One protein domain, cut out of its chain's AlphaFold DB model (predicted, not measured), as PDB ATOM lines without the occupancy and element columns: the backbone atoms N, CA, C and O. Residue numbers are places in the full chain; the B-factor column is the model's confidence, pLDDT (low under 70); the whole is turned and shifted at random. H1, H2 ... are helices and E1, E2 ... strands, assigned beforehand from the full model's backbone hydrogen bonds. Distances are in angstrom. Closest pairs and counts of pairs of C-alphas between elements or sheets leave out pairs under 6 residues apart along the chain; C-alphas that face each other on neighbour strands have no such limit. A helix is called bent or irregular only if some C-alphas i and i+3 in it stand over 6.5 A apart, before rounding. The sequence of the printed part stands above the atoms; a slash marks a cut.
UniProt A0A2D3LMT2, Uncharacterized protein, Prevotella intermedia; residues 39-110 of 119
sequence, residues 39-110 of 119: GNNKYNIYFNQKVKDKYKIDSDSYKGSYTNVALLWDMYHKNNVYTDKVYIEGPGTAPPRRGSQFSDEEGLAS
ATOM      1  N   GLY A  39     178.963 155.866 189.310       73.19
ATOM      2  CA  GLY A  39     178.768 157.271 189.684       73.19
ATOM      3  C   GLY A  39     179.468 157.726 190.980       73.19
ATOM      4  O   GLY A  39     179.232 158.847 191.438       73.19
ATOM      5  N   ASN A  40     180.365 156.908 191.550       76.25
ATOM      6  CA  ASN A  40     181.232 157.305 192.658       76.25
ATOM      7  C   ASN A  40     182.617 157.716 192.159       76.25
ATOM      8  O   ASN A  40     183.280 156.989 191.422       76.25
ATOM      9  N   ASN A  41     183.058 158.888 192.606       76.44
ATOM     10  CA  ASN A  41     184.449 159.311 192.529       76.44
ATOM     11  C   ASN A  41     184.884 159.869 193.892       76.44
ATOM     12  O   ASN A  41     184.053 160.295 194.706       76.44
ATOM     13  N   LYS A  42     186.201 159.917 194.114       71.81
ATOM     14  CA  LYS A  42     186.831 160.413 195.349       71.81
ATOM     15  C   LYS A  42     186.388 161.838 195.712       71.81
ATOM     16  O   LYS A  42     186.324 162.194 196.886       71.81
ATOM     17  N   TYR A  43     186.056 162.655 194.715       69.69
ATOM     18  CA  TYR A  43     185.791 164.078 194.890       69.69
ATOM     19  C   TYR A  43     184.318 164.423 195.170       69.69
ATOM     20  O   TYR A  43     184.026 165.495 195.709       69.69
ATOM     21  N   ASN A  44     183.374 163.552 194.795       66.56
ATOM     22  CA  ASN A  44     181.929 163.788 194.884       66.56
ATOM     23  C   ASN A  44     181.508 163.984 196.341       66.56
ATOM     24  O   ASN A  44     180.620 164.780 196.633       66.56
ATOM     25  N   ILE A  45     182.175 163.302 197.270       60.38
ATOM     26  CA  ILE A  45     181.847 163.347 198.697       60.38
ATOM     27  C   ILE A  45     182.375 164.618 199.349       60.38
ATOM     28  O   ILE A  45     181.635 165.251 200.096       60.38
ATOM     29  N   TYR A  46     183.596 165.051 199.025       58.00
ATOM     30  CA  TYR A  46     184.156 166.294 199.568       58.00
ATOM     31  C   TYR A  46     183.371 167.526 199.092       58.00
ATOM     32  O   TYR A  46     183.086 168.437 199.874       58.00
ATOM     33  N   PHE A  47     182.954 167.517 197.820       55.22
ATOM     34  CA  PHE A  47     182.040 168.512 197.262       55.22
ATOM     35  C   PHE A  47     180.675 168.463 197.965       55.22
ATOM     36  O   PHE A  47     180.204 169.483 198.465       55.22
ATOM     37  N   ASN A  48     180.065 167.281 198.091       56.38
ATOM     38  CA  ASN A  48     178.738 167.146 198.693       56.38
ATOM     39  C   ASN A  48     178.712 167.421 200.199       56.38
ATOM     40  O   ASN A  48     177.722 167.963 200.664       56.38
ATOM     41  N   GLN A  49     179.754 167.113 200.973       56.91
ATOM     42  CA  GLN A  49     179.765 167.368 202.419       56.91
ATOM     43  C   GLN A  49     179.755 168.876 202.712       56.91
ATOM     44  O   GLN A  49     178.897 169.360 203.444       56.91
ATOM     45  N   LYS A  50     180.604 169.651 202.025       56.25
ATOM     46  CA  LYS A  50     180.635 171.117 202.167       56.25
ATOM     47  C   LYS A  50     179.416 171.812 201.545       56.25
ATOM     48  O   LYS A  50     178.992 172.860 202.029       56.25
ATOM     49  N   VAL A  51     178.832 171.249 200.481       55.03
ATOM     50  CA  VAL A  51     177.579 171.742 199.875       55.03
ATOM     51  C   VAL A  51     176.364 171.402 200.748       55.03
ATOM     52  O   VAL A  51     175.484 172.248 200.884       55.03
ATOM     53  N   LYS A  52     176.324 170.231 201.398       55.22
ATOM     54  CA  LYS A  52     175.283 169.851 202.372       55.22
ATOM     55  C   LYS A  52     175.255 170.807 203.555       55.22
ATOM     56  O   LYS A  52     174.184 171.327 203.869       55.22
ATOM     57  N   ASP A  53     176.421 171.105 204.129       58.78
ATOM     58  CA  ASP A  53     176.548 172.042 205.251       58.78
ATOM     59  C   ASP A  53     176.061 173.452 204.880       58.78
ATOM     60  O   ASP A  53     175.502 174.166 205.711       58.78
ATOM     61  N   LYS A  54     176.230 173.850 203.610       55.31
ATOM     62  CA  LYS A  54     175.870 175.185 203.117       55.31
ATOM     63  C   LYS A  54     174.432 175.308 202.593       55.31
ATOM     64  O   LYS A  54     173.854 176.384 202.716       55.31
ATOM     65  N   TYR A  55     173.855 174.253 202.009       56.28
ATOM     66  CA  TYR A  55     172.602 174.339 201.238       56.28
ATOM     67  C   TYR A  55     171.499 173.344 201.641       56.28
ATOM     68  O   TYR A  55     170.437 173.381 201.028       56.28
ATOM     69  N   LYS A  56     171.697 172.487 202.660       55.69
ATOM     70  CA  LYS A  56     170.680 171.535 203.176       55.69
ATOM     71  C   LYS A  56     169.962 170.718 202.084       55.69
ATOM     72  O   LYS A  56     168.748 170.550 202.124       55.69
ATOM     73  N   ILE A  57     170.706 170.241 201.086       56.41
ATOM     74  CA  ILE A  57     170.147 169.444 199.987       56.41
ATOM     75  C   ILE A  57     169.928 168.000 200.461       56.41
ATOM     76  O   ILE A  57     170.853 167.393 201.006       56.41
ATOM     77  N   ASP A  58     168.719 167.470 200.231       48.12
ATOM     78  CA  ASP A  58     168.347 166.084 200.537       48.12
ATOM     79  C   ASP A  58     169.296 165.097 199.849       48.12
ATOM     80  O   ASP A  58     169.616 165.195 198.660       48.12
ATOM     81  N   SER A  59     169.816 164.168 200.646       49.66
ATOM     82  CA  SER A  59     170.881 163.268 200.239       49.66
ATOM     83  C   SER A  59     170.320 161.970 199.676       49.66
ATOM     84  O   SER A  59     169.953 161.079 200.440       49.66
ATOM     85  N   ASP A  60     170.353 161.810 198.358       51.56
ATOM     86  CA  ASP A  60     170.353 160.469 197.772       51.56
ATOM     87  C   ASP A  60     171.593 159.697 198.256       51.56
ATOM     88  O   ASP A  60     172.649 160.288 198.508       51.56
ATOM     89  N   SER A  61     171.490 158.371 198.376       48.50
ATOM     90  CA  SER A  61     172.576 157.480 198.831       48.50
ATOM     91  C   SER A  61     173.870 157.631 198.018       48.50
ATOM     92  O   SER A  61     174.961 157.471 198.560       48.50
ATOM     93  N   TYR A  62     173.745 158.057 196.760       48.31
ATOM     94  CA  TYR A  62     174.826 158.443 195.844       48.31
ATOM     95  C   TYR A  62     175.656 159.655 196.291       48.31
ATOM     96  O   TYR A  62     176.787 159.855 195.858       48.31
ATOM     97  N   LYS A  63     175.090 160.500 197.150       53.28
ATOM     98  CA  LYS A  63     175.684 161.754 197.634       53.28
ATOM     99  C   LYS A  63     176.042 161.662 199.118       53.28
ATOM    100  O   LYS A  63     176.320 162.680 199.751       53.28
ATOM    101  N   GLY A  64     175.943 160.466 199.702       55.09
ATOM    102  CA  GLY A  64     175.954 160.208 201.140       55.09
ATOM    103  C   GLY A  64     177.334 160.280 201.784       55.09
ATOM    104  O   GLY A  64     177.544 161.146 202.632       55.09
ATOM    105  N   SER A  65     178.230 159.378 201.370       62.44
ATOM    106  CA  SER A  65     179.475 159.031 202.075       62.44
ATOM    107  C   SER A  65     180.489 158.352 201.143       62.44
ATOM    108  O   SER A  65     180.129 157.925 200.049       62.44
ATOM    109  N   TYR A  66     181.740 158.208 201.599       72.19
ATOM    110  CA  TYR A  66     182.748 157.358 200.947       72.19
ATOM    111  C   TYR A  66     182.276 155.915 200.818       72.19
ATOM    112  O   TYR A  66     181.705 155.352 201.751       72.19
ATOM    113  N   THR A  67     182.529 155.323 199.650       81.50
ATOM    114  CA  THR A  67     182.294 153.900 199.424       81.50
ATOM    115  C   THR A  67     183.315 153.081 200.204       81.50
ATOM    116  O   THR A  67     184.414 153.547 200.520       81.50
ATOM    117  N   ASN A  68     182.995 151.815 200.468       86.12
ATOM    118  CA  ASN A  68     183.950 150.902 201.094       86.12
ATOM    119  C   ASN A  68     185.231 150.744 200.261       86.12
ATOM    120  O   ASN A  68     186.287 150.489 200.827       86.12
ATOM    121  N   VAL A  69     185.157 150.923 198.937       88.75
ATOM    122  CA  VAL A  69     186.326 150.871 198.052       88.75
ATOM    123  C   VAL A  69     187.220 152.089 198.258       88.75
ATOM    124  O   VAL A  69     188.430 151.930 198.410       88.75
ATOM    125  N   ALA A  70     186.643 153.292 198.317       85.69
ATOM    126  CA  ALA A  70     187.392 154.511 198.596       85.69
ATOM    127  C   ALA A  70     188.037 154.471 199.992       85.69
ATOM    128  O   ALA A  70     189.212 154.808 200.136       85.69
ATOM    129  N   LEU A  71     187.301 153.986 201.001       86.94
ATOM    130  CA  LEU A  71     187.826 153.782 202.355       86.94
ATOM    131  C   LEU A  71     188.955 152.748 202.379       86.94
ATOM    132  O   LEU A  71     189.989 152.978 202.997       86.94
ATOM    133  N   LEU A  72     188.792 151.624 201.676       90.69
ATOM    134  CA  LEU A  72     189.824 150.594 201.596       90.69
ATOM    135  C   LEU A  72     191.081 151.113 200.897       90.69
ATOM    136  O   LEU A  72     192.181 150.852 201.376       90.69
ATOM    137  N   TRP A  73     190.933 151.855 199.796       92.00
ATOM    138  CA  TRP A  73     192.061 152.488 199.118       92.00
ATOM    139  C   TRP A  73     192.788 153.449 200.056       92.00
ATOM    140  O   TRP A  73     194.011 153.374 200.158       92.00
ATOM    141  N   ASP A  74     192.072 154.306 200.786       88.25
ATOM    142  CA  ASP A  74     192.672 155.245 201.739       88.25
ATOM    143  C   ASP A  74     193.453 154.507 202.838       88.25
ATOM    144  O   ASP A  74     194.648 154.746 203.027       88.25
ATOM    145  N   MET A  75     192.828 153.489 203.438       90.12
ATOM    146  CA  MET A  75     193.408 152.641 204.483       90.12
ATOM    147  C   MET A  75     194.480 151.659 203.982       90.12
ATOM    148  O   MET A  75     195.140 151.010 204.800       90.12
ATOM    149  N   TYR A  76     194.674 151.499 202.670       92.44
ATOM    150  CA  TYR A  76     195.673 150.575 202.139       92.44
ATOM    151  C   TYR A  76     197.087 151.112 202.394       92.44
ATOM    152  O   TYR A  76     197.486 152.156 201.860       92.44
ATOM    153  N   HIS A  77     197.840 150.385 203.223       90.62
ATOM    154  CA  HIS A  77     199.176 150.767 203.668       90.62
ATOM    155  C   HIS A  77     200.245 150.308 202.673       90.62
ATOM    156  O   HIS A  77     200.341 149.131 202.321       90.62
ATOM    157  N   LYS A  78     201.101 151.246 202.262       91.12
ATOM    158  CA  LYS A  78     202.302 150.962 201.473       91.12
ATOM    159  C   LYS A  78     203.406 150.489 202.420       91.12
ATOM    160  O   LYS A  78     204.188 151.287 202.924       91.12
ATOM    161  N   ASN A  79     203.424 149.190 202.712       85.62
ATOM    162  CA  ASN A  79     204.311 148.606 203.730       85.62
ATOM    163  C   ASN A  79     205.805 148.642 203.353       85.62
ATOM    164  O   ASN A  79     206.662 148.449 204.212       85.62
ATOM    165  N   ASN A  80     206.128 148.856 202.076       89.38
ATOM    166  CA  ASN A  80     207.491 149.014 201.577       89.38
ATOM    167  C   ASN A  80     207.499 149.842 200.276       89.38
ATOM    168  O   ASN A  80     206.445 150.148 199.720       89.38
ATOM    169  N   VAL A  81     208.697 150.166 199.777       90.88
ATOM    170  CA  VAL A  81     208.917 150.955 198.544       90.88
ATOM    171  C   VAL A  81     208.371 150.263 197.284       90.88
ATOM    172  O   VAL A  81     208.115 150.920 196.282       90.88
ATOM    173  N   TYR A  82     208.151 148.950 197.335       92.81
ATOM    174  CA  TYR A  82     207.629 148.143 196.231       92.81
ATOM    175  C   TYR A  82     206.116 147.899 196.331       92.81
ATOM    176  O   TYR A  82     205.569 147.095 195.580       92.81
ATOM    177  N   THR A  83     205.427 148.571 197.260       93.56
ATOM    178  CA  THR A  83     203.973 148.482 197.422       93.56
ATOM    179  C   THR A  83     203.335 149.815 197.069       93.56
ATOM    180  O   THR A  83     203.593 150.821 197.728       93.56
ATOM    181  N   ASP A  84     202.460 149.820 196.069       94.31
ATOM    182  CA  ASP A  84     201.720 151.012 195.656       94.31
ATOM    183  C   ASP A  84     200.215 150.740 195.504       94.31
ATOM    184  O   ASP A  84     199.758 149.596 195.567       94.31
ATOM    185  N   LYS A  85     199.422 151.803 195.352       93.56
ATOM    186  CA  LYS A  85     197.964 151.742 195.225       93.56
ATOM    187  C   LYS A  85     197.433 152.710 194.176       93.56
ATOM    188  O   LYS A  85     197.866 153.855 194.099       93.56
ATOM    189  N   VAL A  86     196.420 152.271 193.438       92.69
ATOM    190  CA  VAL A  86     195.739 153.035 192.388       92.69
ATOM    191  C   VAL A  86     194.233 152.977 192.624       92.69
ATOM    192  O   VAL A  86     193.668 151.898 192.781       92.69
ATOM    193  N   TYR A  87     193.588 154.142 192.643       89.38
ATOM    194  CA  TYR A  87     192.134 154.267 192.712       89.38
ATOM    195  C   TYR A  87     191.576 154.576 191.327       89.38
ATOM    196  O   TYR A  87     192.129 155.404 190.603       89.38
ATOM    197  N   ILE A  88     190.485 153.907 190.971       88.19
ATOM    198  CA  ILE A  88     189.801 154.044 189.692       88.19
ATOM    199  C   ILE A  88     188.357 154.442 189.983       88.19
ATOM    200  O   ILE A  88     187.636 153.729 190.683       88.19
ATOM    201  N   GLU A  89     187.954 155.590 189.440       84.75
ATOM    202  CA  GLU A  89     186.592 156.111 189.556       84.75
ATOM    203  C   GLU A  89     185.578 155.156 188.920       84.75
ATOM    204  O   GLU A  89     185.864 154.471 187.933       84.75
ATOM    205  N   GLY A  90     184.377 155.116 189.489       83.31
ATOM    206  CA  GLY A  90     183.299 154.311 188.948       83.31
ATOM    207  C   GLY A  90     182.754 154.880 187.635       83.31
ATOM    208  O   GLY A  90     182.763 156.098 187.424       83.31
ATOM    209  N   PRO A  91     182.217 154.025 186.750       81.31
ATOM    210  CA  PRO A  91     181.620 154.466 185.489       81.31
ATOM    211  C   PRO A  91     180.431 155.404 185.733       81.31
ATOM    212  O   PRO A  91     179.729 155.262 186.730       81.31
ATOM    213  N   GLY A  92     180.167 156.349 184.827       72.38
ATOM    214  CA  GLY A  92     179.082 157.328 184.998       72.38
ATOM    215  C   GLY A  92     179.449 158.528 185.880       72.38
ATOM    216  O   GLY A  92     178.575 159.308 186.258       72.38
ATOM    217  N   THR A  93     180.735 158.700 186.194       72.88
ATOM    218  CA  THR A  93     181.273 159.925 186.793       72.88
ATOM    219  C   THR A  93     181.887 160.823 185.729       72.88
ATOM    220  O   THR A  93     182.615 160.353 184.861       72.88
ATOM    221  N   ALA A  94     181.603 162.125 185.787       73.25
ATOM    222  CA  ALA A  94     182.276 163.075 184.912       73.25
ATOM    223  C   ALA A  94     183.686 163.393 185.443       73.25
ATOM    224  O   ALA A  94     183.864 163.504 186.664       73.25
ATOM    225  N   PRO A  95     184.666 163.637 184.550       71.25
ATOM    226  CA  PRO A  95     186.059 163.843 184.926       71.25
ATOM    227  C   PRO A  95     186.241 165.013 185.907       71.25
ATOM    228  O   PRO A  95     185.489 166.001 185.854       71.25
ATOM    229  N   PRO A  96     187.259 164.944 186.785       73.44
ATOM    230  CA  PRO A  96     187.520 165.989 187.760       73.44
ATOM    231  C   PRO A  96     187.865 167.314 187.071       73.44
ATOM    232  O   PRO A  96     188.516 167.365 186.024       73.44
ATOM    233  N   ARG A  97     187.430 168.423 187.671       74.12
ATOM    234  CA  ARG A  97     187.702 169.782 187.181       74.12
ATOM    235  C   ARG A  97     188.827 170.407 187.997       74.12
ATOM    236  O   ARG A  97     188.874 170.258 189.215       74.12
ATOM    237  N   ARG A  98     189.711 171.150 187.328       76.12
ATOM    238  CA  ARG A  98     190.727 171.979 187.993       76.12
ATOM    239  C   ARG A  98     190.133 173.303 188.455       76.12
ATOM    240  O   ARG A  98     189.334 173.899 187.736       76.12
ATOM    241  N   GLY A  99     190.605 173.788 189.600       65.56
ATOM    242  CA  GLY A  99     190.351 175.158 190.052       65.56
ATOM    243  C   GLY A  99     188.946 175.366 190.610       65.56
ATOM    244  O   GLY A  99     188.143 176.102 190.042       65.56
ATOM    245  N   SER A 100     188.661 174.752 191.756       64.62
ATOM    246  CA  SER A 100     187.470 175.055 192.548       64.62
ATOM    247  C   SER A 100     187.857 175.389 193.988       64.62
ATOM    248  O   SER A 100     188.941 175.040 194.449       64.62
ATOM    249  N   GLN A 101     186.943 175.999 194.744       61.31
ATOM    250  CA  GLN A 101     187.112 176.191 196.193       61.31
ATOM    251  C   GLN A 101     187.218 174.853 196.968       61.31
ATOM    252  O   GLN A 101     187.542 174.837 198.153       61.31
ATOM    253  N   PHE A 102     186.931 173.730 196.304       61.00
ATOM    254  CA  PHE A 102     186.873 172.384 196.869       61.00
ATOM    255  C   PHE A 102     187.920 171.440 196.266       61.00
ATOM    256  O   PHE A 102     187.758 170.226 196.349       61.00
ATOM    257  N   SER A 103     188.952 171.994 195.628       66.38
ATOM    258  CA  SER A 103     190.062 171.226 195.073       66.38
ATOM    259  C   SER A 103     190.896 170.547 196.160       66.38
ATOM    260  O   SER A 103     191.068 171.096 197.249       66.38
ATOM    261  N   ASP A 104     191.399 169.355 195.854       68.62
ATOM    262  CA  ASP A 104     192.365 168.630 196.675       68.62
ATOM    263  C   ASP A 104     193.798 169.172 196.500       68.62
ATOM    264  O   ASP A 104     194.015 170.213 195.872       68.62
ATOM    265  N   GLU A 105     194.783 168.475 197.073       68.19
ATOM    266  CA  GLU A 105     196.208 168.839 197.010       68.19
ATOM    267  C   GLU A 105     196.761 168.876 195.572       68.19
ATOM    268  O   GLU A 105     197.712 169.607 195.298       68.19
ATOM    269  N   GLU A 106     196.131 168.158 194.638       69.50
ATOM    270  CA  GLU A 106     196.472 168.156 193.209       69.50
ATOM    271  C   GLU A 106     195.714 169.241 192.420       69.50
ATOM    272  O   GLU A 106     195.873 169.389 191.204       69.50
ATOM    273  N   GLY A 107     194.886 170.040 193.099       72.81
ATOM    274  CA  GLY A 107     194.076 171.087 192.486       72.81
ATOM    275  C   GLY A 107     192.800 170.564 191.816       72.81
ATOM    276  O   GLY A 107     192.134 171.332 191.104       72.81
ATOM    277  N   LEU A 108     192.426 169.303 192.043       71.88
ATOM    278  CA  LEU A 108     191.311 168.617 191.391       71.88
ATOM    279  C   LEU A 108     190.084 168.532 192.298       71.88
ATOM    280  O   LEU A 108     190.178 168.329 193.503       71.88
ATOM    281  N   ALA A 109     188.904 168.710 191.712       67.19
ATOM    282  CA  ALA A 109     187.633 168.617 192.415       67.19
ATOM    283  C   ALA A 109     186.575 167.912 191.575       67.19
ATOM    284  O   ALA A 109     186.674 167.832 190.348       67.19
ATOM    285  N   SER A 110     185.508 167.477 192.242       69.00
ATOM    286  CA  SER A 110     184.354 166.896 191.575       69.00
ATOM    287  C   SER A 110     183.743 167.932 190.649       69.00
ATOM    288  O   SER A 110     183.559 169.099 191.004       69.00
TER     289      SER A 110
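AT A GLANCE: This is residues 39 to 110 of the 119 residues of an uncharacterized protein of Prevotella intermedia (UniProt A0A2D3LMT2). This elongated domain has little regular structure: helix H1 makes one end, while H2 and strand E1 form an arm toward the other end, where residues 78 to 83 stick out. After E1, residues 89 to 110 hold no named element; they run on past its end and then loop on themselves, where residues 97 to 98 pair antiparallel with residues 108 to 109. The printed part has 72 residues, in order H1, H2, E1, mixed in class, with 28 in named elements. It is only just loose, close to compact, with a radius of gyration of the C-alphas of 13.7 A and spans of 44 by 26 by 23 A.

IN THESE COORDINATES: H1, residues 42 to 55, begins at C-alpha 42 (186.831, 160.413, 195.349) and is 20.8 A long; it is only just irregular, C-alphas 42 and 45 being 6.7 A apart. H2 is residues 68 to 75, 10.2 A. E1, residues 83 to 88, is 17.1 A long and ends at C-alpha 88 (189.801, 154.044, 189.692).

HOW THE PARTS SIT: H1 and H2 are close but not clearly touching, about perpendicular at 76 degrees; their closest C-alphas, Lys 42 and Ala 70, are 6.8 A apart. The closest C-alphas of H2 and E1, Trp 73 and Tyr 87, are 6.6 A apart. H1 and E1 are apart. E1 pairs with no named strand. Every O i to N i+4 pair is within hydrogen-bond range in H2, and 8 of 10 in H1.

THE WHOLE: The farthest C-alphas, Lys 56 and Tyr 82, are 44.3 A apart. The printed part has no cut; the link H1 to H2 is long. Model confidence is under 70 at residues 43 to 65, 99 to 106 and 109 to 110.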